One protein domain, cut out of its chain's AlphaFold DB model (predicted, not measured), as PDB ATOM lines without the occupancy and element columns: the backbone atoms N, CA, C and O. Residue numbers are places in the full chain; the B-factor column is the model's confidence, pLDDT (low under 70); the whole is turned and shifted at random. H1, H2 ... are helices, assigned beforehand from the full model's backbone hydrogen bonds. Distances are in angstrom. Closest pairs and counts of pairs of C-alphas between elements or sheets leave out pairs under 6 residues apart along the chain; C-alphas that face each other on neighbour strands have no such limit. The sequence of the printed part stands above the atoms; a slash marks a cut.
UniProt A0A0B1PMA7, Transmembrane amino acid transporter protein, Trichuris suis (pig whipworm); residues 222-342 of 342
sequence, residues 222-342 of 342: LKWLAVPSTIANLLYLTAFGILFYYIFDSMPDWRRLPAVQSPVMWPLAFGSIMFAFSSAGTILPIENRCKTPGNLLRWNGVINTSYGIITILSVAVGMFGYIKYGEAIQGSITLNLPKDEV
ATOM      1  N   LEU A 222     217.118  94.504 185.299       63.25
ATOM      2  CA  LEU A 222     216.448  95.820 185.272       63.25
ATOM      3  C   LEU A 222     217.360  96.994 185.677       63.25
ATOM      4  O   LEU A 222     217.136  98.124 185.254       63.25
ATOM      5  N   LYS A 223     218.411  96.745 186.472       66.75
ATOM      6  CA  LYS A 223     219.376  97.780 186.883       66.75
ATOM      7  C   LYS A 223     220.053  98.453 185.685       66.75
ATOM      8  O   LYS A 223     220.273  99.658 185.725       66.75
ATOM      9  N   TRP A 224     220.340  97.693 184.627       72.25
ATOM     10  CA  TRP A 224     220.972  98.214 183.412       72.25
ATOM     11  C   TRP A 224     219.990  98.959 182.503       72.25
ATOM     12  O   TRP A 224     220.423  99.777 181.703       72.25
ATOM     13  N   LEU A 225     218.679  98.741 182.667       70.81
ATOM     14  CA  LEU A 225     217.632  99.475 181.949       70.81
ATOM     15  C   LEU A 225     217.328 100.844 182.571       70.81
ATOM     16  O   LEU A 225     216.867 101.744 181.875       70.81
ATOM     17  N   ALA A 226     217.596 101.031 183.865       74.12
ATOM     18  CA  ALA A 226     217.240 102.265 184.568       74.12
ATOM     19  C   ALA A 226     217.964 103.508 184.012       74.12
ATOM     20  O   ALA A 226     217.356 104.569 183.873       74.12
ATOM     21  N   VAL A 227     219.250 103.384 183.666       80.75
ATOM     22  CA  VAL A 227     220.054 104.484 183.099       80.75
ATOM     23  C   VAL A 227     219.552 104.909 181.711       80.75
ATOM     24  O   VAL A 227     219.187 106.078 181.570       80.75
ATOM     25  N   PRO A 228     219.459 104.017 180.701       82.62
ATOM     26  CA  PRO A 228     218.929 104.389 179.391       82.62
ATOM     27  C   PRO A 228     217.471 104.846 179.471       82.62
ATOM     28  O   PRO A 228     217.103 105.786 178.778       82.62
ATOM     29  N   SER A 229     216.660 104.279 180.370       80.31
ATOM     30  CA  SER A 229     215.293 104.760 180.596       80.31
ATOM     31  C   SER A 229     215.254 106.196 181.127       80.31
ATOM     32  O   SER A 229     214.423 106.984 180.685       80.31
ATOM     33  N   THR A 230     216.163 106.567 182.032       80.06
ATOM     34  CA  THR A 230     216.242 107.945 182.543       80.06
ATOM     35  C   THR A 230     216.624 108.920 181.429       80.06
ATOM     36  O   THR A 230     216.033 109.992 181.326       80.06
ATOM     37  N   ILE A 231     217.568 108.537 180.563       87.31
ATOM     38  CA  ILE A 231     217.953 109.333 179.387       87.31
ATOM     39  C   ILE A 231     216.771 109.460 178.419       87.31
ATOM     40  O   ILE A 231     216.442 110.566 178.001       87.31
ATOM     41  N   ALA A 232     216.087 108.353 178.121       84.75
ATOM     42  CA  ALA A 232     214.908 108.346 177.262       84.75
ATOM     43  C   ALA A 232     213.805 109.263 177.807       84.75
ATOM     44  O   ALA A 232     213.222 110.025 177.047       84.75
ATOM     45  N   ASN A 233     213.567 109.268 179.121       85.56
ATOM     46  CA  ASN A 233     212.595 110.168 179.741       85.56
ATOM     47  C   ASN A 233     212.954 111.652 179.530       85.56
ATOM     48  O   ASN A 233     212.066 112.456 179.261       85.56
ATOM     49  N   LEU A 234     214.236 112.028 179.608       89.44
ATOM     50  CA  LEU A 234     214.675 113.403 179.316       89.44
ATOM     51  C   LEU A 234     214.488 113.764 177.835       89.44
ATOM     52  O   LEU A 234     214.038 114.868 177.520       89.44
ATOM     53  N   LEU A 235     214.789 112.827 176.932       90.75
ATOM     54  CA  LEU A 235     214.536 112.995 175.499       90.75
ATOM     55  C   LEU A 235     213.037 113.149 175.215       90.75
ATOM     56  O   LEU A 235     212.661 114.045 174.466       90.75
ATOM     57  N   TYR A 236     212.176 112.370 175.874       87.50
ATOM     58  CA  TYR A 236     210.723 112.511 175.767       87.50
ATOM     59  C   TYR A 236     210.234 113.879 176.245       87.50
ATOM     60  O   TYR A 236     209.425 114.502 175.564       87.50
ATOM     61  N   LEU A 237     210.736 114.383 177.378       88.00
ATOM     62  CA  LEU A 237     210.391 115.732 177.847       88.00
ATOM     63  C   LEU A 237     210.820 116.811 176.844       88.00
ATOM     64  O   LEU A 237     210.072 117.755 176.597       88.00
ATOM     65  N   THR A 238     211.995 116.647 176.232       90.62
ATOM     66  CA  THR A 238     212.491 117.554 175.186       90.62
ATOM     67  C   THR A 238     211.605 117.494 173.941       90.62
ATOM     68  O   THR A 238     211.196 118.534 173.429       90.62
ATOM     69  N   ALA A 239     211.235 116.289 173.501       88.88
ATOM     70  CA  ALA A 239     210.335 116.075 172.372       88.88
ATOM     71  C   ALA A 239     208.950 116.693 172.617       88.88
ATOM     72  O   ALA A 239     208.408 117.334 171.722       88.88
ATOM     73  N   PHE A 240     208.404 116.589 173.836       88.31
ATOM     74  CA  PHE A 240     207.171 117.292 174.201       88.31
ATOM     75  C   PHE A 240     207.327 118.814 174.124       88.31
ATOM     76  O   PHE A 240     206.419 119.486 173.642       88.31
ATOM     77  N   GLY A 241     208.464 119.366 174.558       91.00
ATOM     78  CA  GLY A 241     208.743 120.799 174.432       91.00
ATOM     79  C   GLY A 241     208.735 121.274 172.975       91.00
ATOM     80  O   GLY A 241     208.068 122.256 172.654       91.00
ATOM     81  N   ILE A 242     209.407 120.535 172.089       90.31
ATOM     82  CA  ILE A 242     209.431 120.809 170.642       90.31
ATOM     83  C   ILE A 242     208.030 120.655 170.036       90.31
ATOM     84  O   ILE A 242     207.588 121.492 169.253       90.31
ATOM     85  N   LEU A 243     207.296 119.616 170.433       89.69
ATOM     86  CA  LEU A 243     205.928 119.390 169.980       89.69
ATOM     87  C   LEU A 243     205.020 120.571 170.341       89.69
ATOM     88  O   LEU A 243     204.293 121.068 169.485       89.69
ATOM     89  N   PHE A 244     205.079 121.054 171.586       90.44
ATOM     90  CA  PHE A 244     204.308 122.227 171.994       90.44
ATOM     91  C   PHE A 244     204.734 123.492 171.250       90.44
ATOM     92  O   PHE A 244     203.865 124.281 170.890       90.44
ATOM     93  N   TYR A 245     206.029 123.668 170.970       91.00
ATOM     94  CA  TYR A 245     206.512 124.780 170.150       91.00
ATOM     95  C   TYR A 245     205.826 124.802 168.773       91.00
ATOM     96  O   TYR A 245     205.202 125.801 168.431       91.00
ATOM     97  N   TYR A 246     205.823 123.684 168.038       88.31
ATOM     98  CA  TYR A 246     205.173 123.606 166.719       88.31
ATOM     99  C   TYR A 246     203.640 123.683 166.768       88.31
ATOM    100  O   TYR A 246     203.004 124.148 165.821       88.31
ATOM    101  N   ILE A 247     203.025 123.221 167.857       88.50
ATOM    102  CA  ILE A 247     201.575 123.322 168.050       88.50
ATOM    103  C   ILE A 247     201.144 124.778 168.276       88.50
ATOM    104  O   ILE A 247     200.106 125.194 167.754       88.50
ATOM    105  N   PHE A 248     201.905 125.533 169.074       87.75
ATOM    106  CA  PHE A 248     201.594 126.929 169.389       87.75
ATOM    107  C   PHE A 248     202.097 127.911 168.336       87.75
ATOM    108  O   PHE A 248     201.560 129.018 168.250       87.75
ATOM    109  N   ASP A 249     203.069 127.516 167.519       84.94
ATOM    110  CA  ASP A 249     203.436 128.287 166.345       84.94
ATOM    111  C   ASP A 249     202.227 128.405 165.408       84.94
ATOM    112  O   ASP A 249     201.578 127.411 165.090       84.94
ATOM    113  N   SER A 250     201.889 129.621 164.977       79.00
ATOM    114  CA  SER A 250     200.835 129.897 163.987       79.00
ATOM    115  C   SER A 250     199.496 129.167 164.245       79.00
ATOM    116  O   SER A 250     199.022 128.395 163.400       79.00
ATOM    117  N   MET A 251     198.895 129.358 165.430       81.88
ATOM    118  CA  MET A 251     197.634 128.707 165.814       81.88
ATOM    119  C   MET A 251     196.420 129.295 165.058       81.88
ATOM    120  O   MET A 251     196.164 130.496 165.157       81.88
ATOM    121  N   PRO A 252     195.644 128.473 164.330       83.62
ATOM    122  CA  PRO A 252     194.444 128.916 163.622       83.62
ATOM    123  C   PRO A 252     193.222 129.027 164.551       83.62
ATOM    124  O   PRO A 252     193.181 128.425 165.625       83.62
ATOM    125  N   ASP A 253     192.185 129.747 164.107       84.88
ATOM    126  CA  ASP A 253     190.945 129.915 164.872       84.88
ATOM    127  C   ASP A 253     190.264 128.570 165.179       84.88
ATOM    128  O   ASP A 253     189.871 127.816 164.286       84.88
ATOM    129  N   TRP A 254     190.036 128.303 166.467       82.44
ATOM    130  CA  TRP A 254     189.407 127.074 166.973       82.44
ATOM    131  C   TRP A 254     187.965 126.865 166.486       82.44
ATOM    132  O   TRP A 254     187.485 125.736 166.437       82.44
ATOM    133  N   ARG A 255     187.273 127.940 166.079       82.94
ATOM    134  CA  ARG A 255     185.875 127.905 165.609       82.94
ATOM    135  C   ARG A 255     185.690 127.238 164.245       82.94
ATOM    136  O   ARG A 255     184.556 126.960 163.869       82.94
ATOM    137  N   ARG A 256     186.776 126.992 163.505       84.00
ATOM    138  CA  ARG A 256     186.727 126.345 162.184       84.00
ATOM    139  C   ARG A 256     186.436 124.840 162.256       84.00
ATOM    140  O   ARG A 256     186.119 124.244 161.236       84.00
ATOM    141  N   LEU A 257     186.592 124.227 163.432       83.31
ATOM    142  CA  LEU A 257     186.522 122.778 163.622       83.31
ATOM    143  C   LEU A 257     185.205 122.365 164.287       83.31
ATOM    144  O   LEU A 257     184.723 123.069 165.180       83.31
ATOM    145  N   PRO A 258     184.639 121.202 163.922       81.81
ATOM    146  CA  PRO A 258     183.495 120.666 164.638       81.81
ATOM    147  C   PRO A 258     183.916 120.311 166.068       81.81
ATOM    148  O   PRO A 258     184.872 119.562 166.287       81.81
ATOM    149  N   ALA A 259     183.183 120.856 167.044       77.88
ATOM    150  CA  ALA A 259     183.419 120.605 168.467       77.88
ATOM    151  C   ALA A 259     183.111 119.152 168.869       77.88
ATOM    152  O   ALA A 259     183.654 118.651 169.850       77.88
ATOM    153  N   VAL A 260     182.243 118.475 168.111       81.00
ATOM    154  CA  VAL A 260     181.868 117.076 168.322       81.00
ATOM    155  C   VAL A 260     181.991 116.335 166.999       81.00
ATOM    156  O   VAL A 260     181.392 116.729 166.000       81.00
ATOM    157  N   GLN A 261     182.776 115.261 167.007       82.19
ATOM    158  CA  GLN A 261     182.910 114.355 165.871       82.19
ATOM    159  C   GLN A 261     181.743 113.370 165.790       82.19
ATOM    160  O   GLN A 261     181.050 113.124 166.783       82.19
ATOM    161  N   SER A 262     181.559 112.786 164.603       85.50
ATOM    162  CA  SER A 262     180.521 111.786 164.345       85.50
ATOM    163  C   SER A 262     180.513 110.695 165.430       85.50
ATOM    164  O   SER A 262     181.581 110.152 165.738       85.50
ATOM    165  N   PRO A 263     179.339 110.314 165.975       87.00
ATOM    166  CA  PRO A 263     179.225 109.262 166.989       87.00
ATOM    167  C   PRO A 263     179.847 107.923 166.580       87.00
ATOM    168  O   PRO A 263     180.245 107.134 167.432       87.00
ATOM    169  N   VAL A 264     179.981 107.679 165.274       89.50
ATOM    170  CA  VAL A 264     180.617 106.479 164.712       89.50
ATOM    171  C   VAL A 264     182.100 106.381 165.096       89.50
ATOM    172  O   VAL A 264     182.626 105.279 165.223       89.50
ATOM    173  N   MET A 265     182.769 107.514 165.335       85.56
ATOM    174  CA  MET A 265     184.193 107.571 165.691       85.56
ATOM    175  C   MET A 265     184.438 107.495 167.205       85.56
ATOM    176  O   MET A 265     185.578 107.327 167.639       85.56
ATOM    177  N   TRP A 266     183.391 107.593 168.032       89.31
ATOM    178  CA  TRP A 266     183.536 107.573 169.490       89.31
ATOM    179  C   TRP A 266     184.115 106.260 170.034       89.31
ATOM    180  O   TRP A 266     184.961 106.343 170.922       89.31
ATOM    181  N   PRO A 267     183.753 105.061 169.523       91.56
ATOM    182  CA  PRO A 267     184.381 103.818 169.965       91.56
ATOM    183  C   PRO A 267     185.887 103.778 169.685       91.56
ATOM    184  O   PRO A 267     186.650 103.309 170.526       91.56
ATOM    185  N   LEU A 268     186.321 104.315 168.537       87.25
ATOM    186  CA  LEU A 268     187.738 104.404 168.185       87.25
ATOM    187  C   LEU A 268     188.473 105.353 169.142       87.25
ATOM    188  O   LEU A 268     189.485 104.972 169.724       87.25
ATOM    189  N   ALA A 269     187.914 106.544 169.379       85.44
ATOM    190  CA  ALA A 269     188.472 107.512 170.323       85.44
ATOM    191  C   ALA A 269     188.540 106.952 171.754       85.44
ATOM    192  O   ALA A 269     189.561 107.087 172.427       85.44
ATOM    193  N   PHE A 270     187.483 106.273 172.211       89.12
ATOM    194  CA  PHE A 270     187.461 105.604 173.511       89.12
ATOM    195  C   PHE A 270     188.550 104.531 173.609       89.12
ATOM    196  O   PHE A 270     189.259 104.480 174.613       89.12
ATOM    197  N   GLY A 271     188.732 103.723 172.560       87.81
ATOM    198  CA  GLY A 271     189.800 102.727 172.478       87.81
ATOM    199  C   GLY A 271     191.192 103.347 172.603       87.81
ATOM    200  O   GLY A 271     191.985 102.891 173.425       87.81
ATOM    201  N   SER A 272     191.471 104.424 171.864       85.62
ATOM    202  CA  SER A 272     192.751 105.144 171.935       85.62
ATOM    203  C   SER A 272     193.005 105.763 173.313       85.62
ATOM    204  O   SER A 272     194.118 105.677 173.830       85.62
ATOM    205  N   ILE A 273     191.977 106.344 173.939       87.31
ATOM    206  CA  ILE A 273     192.077 106.911 175.291       87.31
ATOM    207  C   ILE A 273     192.348 105.802 176.311       87.31
ATOM    208  O   ILE A 273     193.275 105.915 177.110       87.31
ATOM    209  N   MET A 274     191.581 104.710 176.275       86.62
ATOM    210  CA  MET A 274     191.799 103.566 177.166       86.62
ATOM    211  C   MET A 274     193.187 102.963 176.979       86.62
ATOM    212  O   MET A 274     193.853 102.672 177.969       86.62
ATOM    213  N   PHE A 275     193.656 102.846 175.737       82.62
ATOM    214  CA  PHE A 275     195.004 102.385 175.432       82.62
ATOM    215  C   PHE A 275     196.081 103.287 176.052       82.62
ATOM    216  O   PHE A 275     196.990 102.778 176.706       82.62
ATOM    217  N   ALA A 276     195.942 104.613 175.944       83.00
ATOM    218  CA  ALA A 276     196.904 105.572 176.494       83.00
ATOM    219  C   ALA A 276     197.064 105.485 178.026       83.00
ATOM    220  O   ALA A 276     198.137 105.790 178.548       83.00
ATOM    221  N   PHE A 277     196.025 105.052 178.749       80.38
ATOM    222  CA  PHE A 277     196.044 104.908 180.212       80.38
ATOM    223  C   PHE A 277     196.226 103.462 180.701       80.38
ATOM    224  O   PHE A 277     196.312 103.221 181.912       80.38
ATOM    225  N   SER A 278     196.302 102.497 179.785       75.50
ATOM    226  CA  SER A 278     196.387 101.078 180.114       75.50
ATOM    227  C   SER A 278     197.813 100.674 180.498       75.50
ATOM    228  O   SER A 278     198.580 100.179 179.681       75.50
ATOM    229  N   SER A 279     198.181 100.872 181.766       65.69
ATOM    230  CA  SER A 279     199.419 100.317 182.350       65.69
ATOM    231  C   SER A 279     199.157  99.436 183.574       65.69
ATOM    232  O   SER A 279     200.095  99.036 184.269       65.69
ATOM    233  N   ALA A 280     197.884  99.108 183.835       67.12
ATOM    234  CA  ALA A 280     197.447  98.422 185.046       67.12
ATOM    235  C   ALA A 280     198.226  97.123 185.288       67.12
ATOM    236  O   ALA A 280     198.747  96.943 186.378       67.12
ATOM    237  N   GLY A 281     198.433  96.290 184.261       69.50
ATOM    238  CA  GLY A 281     199.129  95.000 184.381       69.50
ATOM    239  C   GLY A 281     200.557  95.057 184.945       69.50
ATOM    240  O   GLY A 281     201.073  94.043 185.403       69.50
ATOM    241  N   THR A 282     201.189  96.234 184.970       73.56
ATOM    242  CA  THR A 282     202.562  96.414 185.473       73.56
ATOM    243  C   THR A 282     202.629  96.965 186.898       73.56
ATOM    244  O   THR A 282     203.671  96.857 187.546       73.56
ATOM    245  N   ILE A 283     201.523  97.500 187.428       76.88
ATOM    246  CA  ILE A 283     201.509  98.203 188.717       76.88
ATOM    247  C   ILE A 283     201.832  97.252 189.873       76.88
ATOM    248  O   ILE A 283     202.721  97.556 190.665       76.88
ATOM    249  N   LEU A 284     201.172  96.090 189.949       74.94
ATOM    250  CA  LEU A 284     201.426  95.102 191.007       74.94
ATOM    251  C   LEU A 284     202.876  94.579 190.984       74.94
ATOM    252  O   LEU A 284     203.530  94.603 192.028       74.94
ATOM    253  N   PRO A 285     203.453  94.166 189.835       70.44
ATOM    254  CA  PRO A 285     204.875  93.833 189.763       70.44
ATOM    255  C   PRO A 285     205.811  94.956 190.233       70.44
ATOM    256  O   PRO A 285     206.808  94.668 190.900       70.44
ATOM    257  N   ILE A 286     205.506  96.219 189.909       73.38
ATOM    258  CA  ILE A 286     206.288  97.384 190.355       73.38
ATOM    259  C   ILE A 286     206.167  97.553 191.871       73.38
ATOM    260  O   ILE A 286     207.188  97.649 192.556       73.38
ATOM    261  N   GLU A 287     204.947  97.518 192.406       72.44
ATOM    262  CA  GLU A 287     204.668  97.602 193.841       72.44
ATOM    263  C   GLU A 287     205.434  96.525 194.620       72.44
ATOM    264  O   GLU A 287     206.128  96.830 195.592       72.44
ATOM    265  N   ASN A 288     205.421  95.289 194.114       72.69
ATOM    266  CA  ASN A 288     206.123  94.139 194.683       72.69
ATOM    267  C   ASN A 288     207.657  94.303 194.712       72.69
ATOM    268  O   ASN A 288     208.349  93.603 195.457       72.69
ATOM    269  N   ARG A 289     208.217  95.211 193.901       69.88
ATOM    270  CA  ARG A 289     209.658  95.517 193.838       69.88
ATOM    271  C   ARG A 289     210.024  96.843 194.514       69.88
ATOM    272  O   ARG A 289     211.215  97.142 194.646       69.88
ATOM    273  N   CYS A 290     209.047  97.627 194.966       65.00
ATOM    274  CA  CYS A 290     209.276  98.894 195.651       65.00
ATOM    275  C   CYS A 290     209.730  98.685 197.103       65.00
ATOM    276  O   CYS A 290     209.215  97.846 197.835       65.00
ATOM    277  N   LYS A 291     210.666  99.524 197.567       73.19
ATOM    278  CA  LYS A 291     211.077  99.551 198.984       73.19
ATOM    279  C   LYS A 291     209.951 100.024 199.913       73.19
ATOM    280  O   LYS A 291     209.906  99.619 201.067       73.19
ATOM    281  N   THR A 292     209.067 100.889 199.411       73.31
ATOM    282  CA  THR A 292     207.969 101.516 200.165       73.31
ATOM    283  C   THR A 292     206.651 101.462 199.370       73.31
ATOM    284  O   THR A 292     206.236 102.490 198.827       73.31
ATOM    285  N   PRO A 293     205.986 100.295 199.273       67.38
ATOM    286  CA  PRO A 293     204.767 100.125 198.470       67.38
ATOM    287  C   PRO A 293     203.596 100.999 198.950       67.38
ATOM    288  O   PRO A 293     202.895 101.593 198.141       67.38
ATOM    289  N   GLY A 294     203.451 101.224 200.263       70.88
ATOM    290  CA  GLY A 294     202.374 102.071 200.803       70.88
ATOM    291  C   GLY A 294     202.415 103.542 200.355       70.88
ATOM    292  O   GLY A 294     201.379 104.198 200.297       70.88
ATOM    293  N   ASN A 295     203.590 104.066 199.983       72.81
ATOM    294  CA  ASN A 295     203.721 105.421 199.430       72.81
ATOM    295  C   ASN A 295     203.443 105.477 197.917       72.81
ATOM    296  O   ASN A 295     203.264 106.566 197.376       72.81
ATOM    297  N   LEU A 296     203.408 104.329 197.234       70.75
ATOM    298  CA  LEU A 296     203.164 104.234 195.795       70.75
ATOM    299  C   LEU A 296     201.684 104.493 195.465       70.75
ATOM    300  O   LEU A 296     201.393 105.267 194.553       70.75
ATOM    301  N   LEU A 297     200.775 103.898 196.252       72.56
ATOM    302  CA  LEU A 297     199.314 103.940 196.062       72.56
ATOM    303  C   LEU A 297     198.594 105.004 196.908       72.56
ATOM    304  O   LEU A 297     197.370 105.128 196.849       72.56
ATOM    305  N   ARG A 298     199.318 105.770 197.730       75.94
ATOM    306  CA  ARG A 298     198.718 106.847 198.531       75.94
ATOM    307  C   ARG A 298     198.032 107.871 197.608       75.94
ATOM    308  O   ARG A 298     198.421 108.018 196.456       75.94
ATOM    309  N   TRP A 299     197.058 108.632 198.115       75.25
ATOM    310  CA  TRP A 299     196.358 109.666 197.323       75.25
ATOM    311  C   TRP A 299     197.310 110.653 196.629       75.25
ATOM    312  O   TRP A 299     197.098 111.018 195.482       75.25
ATOM    313  N   ASN A 300     198.396 111.048 197.296       77.50
ATOM    314  CA  ASN A 300     199.467 111.859 196.703       77.50
ATOM    315  C   ASN A 300     200.734 111.020 196.450       77.50
ATOM    316  O   ASN A 300     201.861 111.469 196.647       77.50
ATOM    317  N   GLY A 301     200.523 109.740 196.156       75.75
ATOM    318  CA  GLY A 301     201.548 108.767 195.826       75.75
ATOM    319  C   GLY A 301     201.952 108.872 194.365       75.75
ATOM    320  O   GLY A 301     201.262 109.477 193.544       75.75
ATOM    321  N   VAL A 302     203.084 108.251 194.043       82.00
ATOM    322  CA  VAL A 302     203.734 108.393 192.733       82.00
ATOM    323  C   VAL A 302     202.784 108.045 191.588       82.00
ATOM    324  O   VAL A 302     202.761 108.781 190.609       82.00
ATOM    325  N   ILE A 303     201.967 106.993 191.735       81.44
ATOM    326  CA  ILE A 303     201.035 106.551 190.686       81.44
ATOM    327  C   ILE A 303     199.953 107.603 190.423       81.44
ATOM    328  O   ILE A 303     199.728 107.972 189.273       81.44
ATOM    329  N   ASN A 304     199.289 108.112 191.466       83.19
ATOM    330  CA  ASN A 304     198.199 109.074 191.273       83.19
ATOM    331  C   ASN A 304     198.725 110.399 190.703       83.19
ATOM    332  O   ASN A 304     198.148 110.952 189.767       83.19
ATOM    333  N   THR A 305     199.870 110.873 191.202       85.81
ATOM    334  CA  THR A 305     200.517 112.076 190.669       85.81
ATOM    335  C   THR A 305     200.969 111.879 189.218       85.81
ATOM    336  O   THR A 305     200.745 112.768 188.397       85.81
ATOM    337  N   SER A 306     201.550 110.724 188.860       84.94
ATOM    338  CA  SER A 306     201.969 110.458 187.476       84.94
ATOM    339  C   SER A 306     200.783 110.386 186.519       84.94
ATOM    340  O   SER A 306     200.846 110.987 185.448       84.94
ATOM    341  N   TYR A 307     199.691 109.720 186.918       85.06
ATOM    342  CA  TYR A 307     198.463 109.658 186.121       85.06
ATOM    343  C   TYR A 307     197.828 111.041 185.930       85.06
ATOM    344  O   TYR A 307     197.368 111.359 184.834       85.06
ATOM    345  N   GLY A 308     197.851 111.902 186.952       88.12
ATOM    346  CA  GLY A 308     197.380 113.284 186.831       88.12
ATOM    347  C   GLY A 308     198.190 114.096 185.815       88.12
ATOM    348  O   GLY A 308     197.614 114.709 184.915       88.12
ATOM    349  N   ILE A 309     199.523 114.049 185.911       88.94
ATOM    350  CA  ILE A 309     200.421 114.780 185.003       88.94
ATOM    351  C   ILE A 309     200.246 114.304 183.556       88.94
ATOM    352  O   ILE A 309     200.051 115.132 182.665       88.94
ATOM    353  N   ILE A 310     200.278 112.988 183.312       86.81
ATOM    354  CA  ILE A 310     200.138 112.450 181.949       86.81
ATOM    355  C   ILE A 310     198.750 112.742 181.373       86.81
ATOM    356  O   ILE A 310     198.646 113.043 180.191       86.81
ATOM    357  N   THR A 311     197.693 112.744 182.192       89.50
ATOM    358  CA  THR A 311     196.344 113.112 181.732       89.50
ATOM    359  C   THR A 311     196.303 114.555 181.247       89.50
ATOM    360  O   THR A 311     195.813 114.812 180.150       89.50
ATOM    361  N   ILE A 312     196.846 115.496 182.026       92.25
ATOM    362  CA  ILE A 312     196.873 116.916 181.650       92.25
ATOM    363  C   ILE A 312     197.666 117.112 180.353       92.25
ATOM    364  O   ILE A 312     197.191 117.792 179.444       92.25
ATOM    365  N   LEU A 313     198.843 116.488 180.244       89.81
ATOM    366  CA  LEU A 313     199.684 116.578 179.049       89.81
ATOM    367  C   LEU A 313     198.998 115.977 177.817       89.81
ATOM    368  O   LEU A 313     198.939 116.633 176.780       89.81
ATOM    369  N   SER A 314     198.433 114.776 177.928       88.44
ATOM    370  CA  SER A 314     197.741 114.108 176.820       88.44
ATOM    371  C   SER A 314     196.496 114.874 176.370       88.44
ATOM    372  O   SER A 314     196.255 114.988 175.169       88.44
ATOM    373  N   VAL A 315     195.729 115.454 177.303       91.62
ATOM    374  CA  VAL A 315     194.580 116.314 176.971       91.62
ATOM    375  C   VAL A 315     195.041 117.586 176.265       91.62
ATOM    376  O   VAL A 315     194.440 117.964 175.262       91.62
ATOM    377  N   ALA A 316     196.114 118.228 176.736       91.81
ATOM    378  CA  ALA A 316     196.666 119.414 176.088       91.81
ATOM    379  C   ALA A 316     197.146 119.102 174.660       91.81
ATOM    380  O   ALA A 316     196.750 119.788 173.720       91.81
ATOM    381  N   VAL A 317     197.933 118.039 174.478       89.50
ATOM    382  CA  VAL A 317     198.420 117.610 173.156       89.50
ATOM    383  C   VAL A 317     197.260 117.245 172.228       89.50
ATOM    384  O   VAL A 317     197.244 117.684 171.081       89.50
ATOM    385  N   GLY A 318     196.263 116.501 172.714       88.88
ATOM    386  CA  GLY A 318     195.089 116.132 171.921       88.88
ATOM    387  C   GLY A 318     194.244 117.340 171.514       88.88
ATOM    388  O   GLY A 318     193.872 117.470 170.350       88.88
ATOM    389  N   MET A 319     193.983 118.259 172.445       89.12
ATOM    390  CA  MET A 319     193.176 119.455 172.195       89.12
ATOM    391  C   MET A 319     193.877 120.428 171.245       89.12
ATOM    392  O   MET A 319     193.313 120.802 170.217       89.12
ATOM    393  N   PHE A 320     195.109 120.832 171.561       90.06
ATOM    394  CA  PHE A 320     195.827 121.810 170.747       90.06
ATOM    395  C   PHE A 320     196.313 121.212 169.419       90.06
ATOM    396  O   PHE A 320     196.275 121.896 168.396       90.06
ATOM    397  N   GLY A 321     196.683 119.928 169.398       89.31
ATOM    398  CA  GLY A 321     196.991 119.205 168.164       89.31
ATOM    399  C   GLY A 321     195.795 119.154 167.212       89.31
ATOM    400  O   GLY A 321     195.948 119.442 166.025       89.31
ATOM    401  N   TYR A 322     194.591 118.891 167.730       88.06
ATOM    402  CA  TYR A 322     193.368 118.932 166.924       88.06
ATOM    403  C   TYR A 322     193.071 120.341 166.390       88.06
ATOM    404  O   TYR A 322     192.749 120.485 165.213       88.06
ATOM    405  N   ILE A 323     193.247 121.392 167.205       89.31
ATOM    406  CA  ILE A 323     193.063 122.786 166.758       89.31
ATOM    407  C   ILE A 323     194.013 123.128 165.600       89.31
ATOM    408  O   ILE A 323     193.589 123.731 164.605       89.31
ATOM    409  N   LYS A 324     195.282 122.720 165.701       88.00
ATOM    410  CA  LYS A 324     196.320 123.008 164.705       88.00
ATOM    411  C   LYS A 324     196.103 122.246 163.393       88.00
ATOM    412  O   LYS A 324     196.002 122.880 162.340       88.00
ATOM    413  N   TYR A 325     195.994 120.918 163.447       85.38
ATOM    414  CA  TYR A 325     195.998 120.059 162.254       85.38
ATOM    415  C   TYR A 325     194.600 119.753 161.696       85.38
ATOM    416  O   TYR A 325     194.456 119.480 160.505       85.38
ATOM    417  N   GLY A 326     193.551 119.856 162.514       84.94
ATOM    418  CA  GLY A 326     192.175 119.600 162.093       84.94
ATOM    419  C   GLY A 326     191.957 118.184 161.556       84.94
ATOM    420  O   GLY A 326     192.451 117.216 162.125       84.94
ATOM    421  N   GLU A 327     191.216 118.061 160.451       79.00
ATOM    422  CA  GLU A 327     190.903 116.767 159.816       79.00
ATOM    423  C   GLU A 327     192.104 116.107 159.119       79.00
ATOM    424  O   GLU A 327     192.056 114.918 158.821       79.00
ATOM    425  N   ALA A 328     193.192 116.848 158.885       78.56
ATOM    426  CA  ALA A 328     194.408 116.322 158.262       78.56
ATOM    427  C   ALA A 328     195.330 115.586 159.253       78.56
ATOM    428  O   ALA A 328     196.405 115.134 158.861       78.56
ATOM    429  N   ILE A 329     194.935 115.481 160.527       82.88
ATOM    430  CA  ILE A 329     195.754 114.858 161.563       82.88
ATOM    431  C   ILE A 329     195.945 113.360 161.293       82.88
ATOM    432  O   ILE A 329     194.993 112.586 161.188       82.88
ATOM    433  N   GLN A 330     197.203 112.943 161.180       83.81
ATOM    434  CA  GLN A 330     197.556 111.527 161.057       83.81
ATOM    435  C   GLN A 330     197.417 110.763 162.385       83.81
ATOM    436  O   GLN A 330     197.279 111.361 163.453       83.81
ATOM    437  N   GLY A 331     197.491 109.427 162.319       75.00
ATOM    438  CA  GLY A 331     197.313 108.521 163.465       75.00
ATOM    439  C   GLY A 331     198.271 108.764 164.637       75.00
ATOM    440  O   GLY A 331     197.969 108.385 165.767       75.00
ATOM    441  N   SER A 332     199.386 109.458 164.403       82.19
ATOM    442  CA  SER A 332     200.207 110.027 165.463       82.19
ATOM    443  C   SER A 332     200.559 111.482 165.170       82.19
ATOM    444  O   SER A 332     200.715 111.894 164.020       82.19
ATOM    445  N   ILE A 333     200.686 112.287 166.227       83.25
ATOM    446  CA  ILE A 333     200.954 113.720 166.078       83.25
ATOM    447  C   ILE A 333     202.360 113.999 165.532       83.25
ATOM    448  O   ILE A 333     202.550 114.992 164.839       83.25
ATOM    449  N   THR A 334     203.321 113.102 165.782       83.12
ATOM    450  CA  THR A 334     204.708 113.252 165.320       83.12
ATOM    451  C   THR A 334     204.818 113.223 163.796       83.12
ATOM    452  O   THR A 334     205.597 113.978 163.226       83.12
ATOM    453  N   LEU A 335     203.955 112.454 163.125       81.75
ATOM    454  CA  LEU A 335     203.903 112.388 161.662       81.75
ATOM    455  C   LEU A 335     203.425 113.688 160.996       81.75
ATOM    456  O   LEU A 335     203.606 113.863 159.793       81.75
ATOM    457  N   ASN A 336     202.805 114.591 161.761       83.94
ATOM    458  CA  ASN A 336     202.286 115.858 161.248       83.94
ATOM    459  C   ASN A 336     203.302 117.008 161.342       83.94
ATOM    460  O   ASN A 336     202.997 118.108 160.882       83.94
ATOM    461  N   LEU A 337     204.485 116.787 161.934       80.44
ATOM    462  CA  LEU A 337     205.535 117.809 161.968       80.44
ATOM    463  C   LEU A 337     206.062 118.096 160.548       80.44
ATOM    464  O   LEU A 337     206.096 117.184 159.712       80.44
ATOM    465  N   PRO A 338     206.472 119.350 160.271       75.25
ATOM    466  CA  PRO A 338     207.033 119.721 158.978       75.25
ATOM    467  C   PRO A 338     208.269 118.869 158.685       75.25
ATOM    468  O   PRO A 338     209.143 118.711 159.532       75.25
ATOM    469  N   LYS A 339     208.318 118.295 157.483       70.06
ATOM    470  CA  LYS A 339     209.381 117.365 157.070       70.06
ATOM    471  C   LYS A 339     210.635 118.080 156.562       70.06
ATOM    472  O   LYS A 339     211.676 117.452 156.462       70.06
ATOM    473  N   ASP A 340     210.520 119.372 156.260       62.81
ATOM    474  CA  ASP A 340     211.556 120.154 155.579       62.81
ATOM    475  C   ASP A 340     212.524 120.864 156.548       62.81
ATOM    476  O   ASP A 340     213.520 121.439 156.116       62.81
ATOM    477  N   GLU A 341     212.242 120.836 157.856       58.59
ATOM    478  CA  GLU A 341     213.018 121.527 158.904       58.59
ATOM    479  C   GLU A 341     213.716 120.569 159.890       58.59
ATOM    480  O   GLU A 341     214.278 121.022 160.893       58.59
ATOM    481  N   VAL A 342     213.676 119.255 159.632       47.53
ATOM    482  CA  VAL A 342     214.181 118.203 160.538       47.53
ATOM    483  C   VAL A 342     215.295 117.393 159.897       47.53
ATOM    484  O   VAL A 342     215.116 116.965 158.737       47.53
TER     485      VAL A 342
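AT A GLANCE: This is residues 222 to 342 of the 342 residues of the protein "Transmembrane amino acid transporter protein" of Trichuris suis (pig whipworm) (UniProt A0A0B1PMA7). Two long helices, H1 and H4, make a loose V, running the same way and meeting near their later ends. H2 lies on the other side of H4 from H1, and short H3 continues beyond it; residues 222 to 238 of H1 and 262 to 268 stick out. The printed part has 121 residues with four named helices, H1 to H4 in chain order, and no named strand: all helix. It is loose, with a radius of gyration of the C-alphas of 17.8 A, spanning 51 by 37 by 22 A.

HOW THE PARTS SIT: Look first at H1, residues 222 to 248, and H4, residues 302 to 328: they touch through residues 244 to 248 and 317 to 324 alone. Their closest C-alphas, Ile 247 and Gly 321, are 6.2 A apart, at a steep tilt of 39 degrees, the same way. H2, residues 263 to 277, is close to H4 but not clearly touching; their closest C-alphas, Phe 277 and Tyr 307, are 8.0 A apart. They run opposite ways at 37 degrees, only just steep. H3, residues 280 to 287, touches no helix. O i to N i+4 pairs within hydrogen-bond range are 21 of 23 in H1, 9 of 11 in H2, 2 of 4 in H3 and 21 of 23 in H4.

IN THESE COORDINATES: Find C-alpha 222 at (216.448, 95.820, 185.272); H1 runs 38.0 A from there, with a kink of 29 degrees near residue 229. H2 spans 21.8 A and H3 11.4 A. H4 runs 36.6 A to C-alpha 328 at (194.408, 116.322, 158.262), with a kink of 57 degrees near residue 322.

THE WHOLE: The C-alphas farthest apart, Arg 256 and Lys 291, are 51.6 A apart. The printed part has no cut; the links H1 to H2 and H3 to H4 are long. Mean pLDDT of the printed part is 81.4, with residues 222 to 223, 279 to 281, 289 to 290, 293 and 340 to 342 under 70.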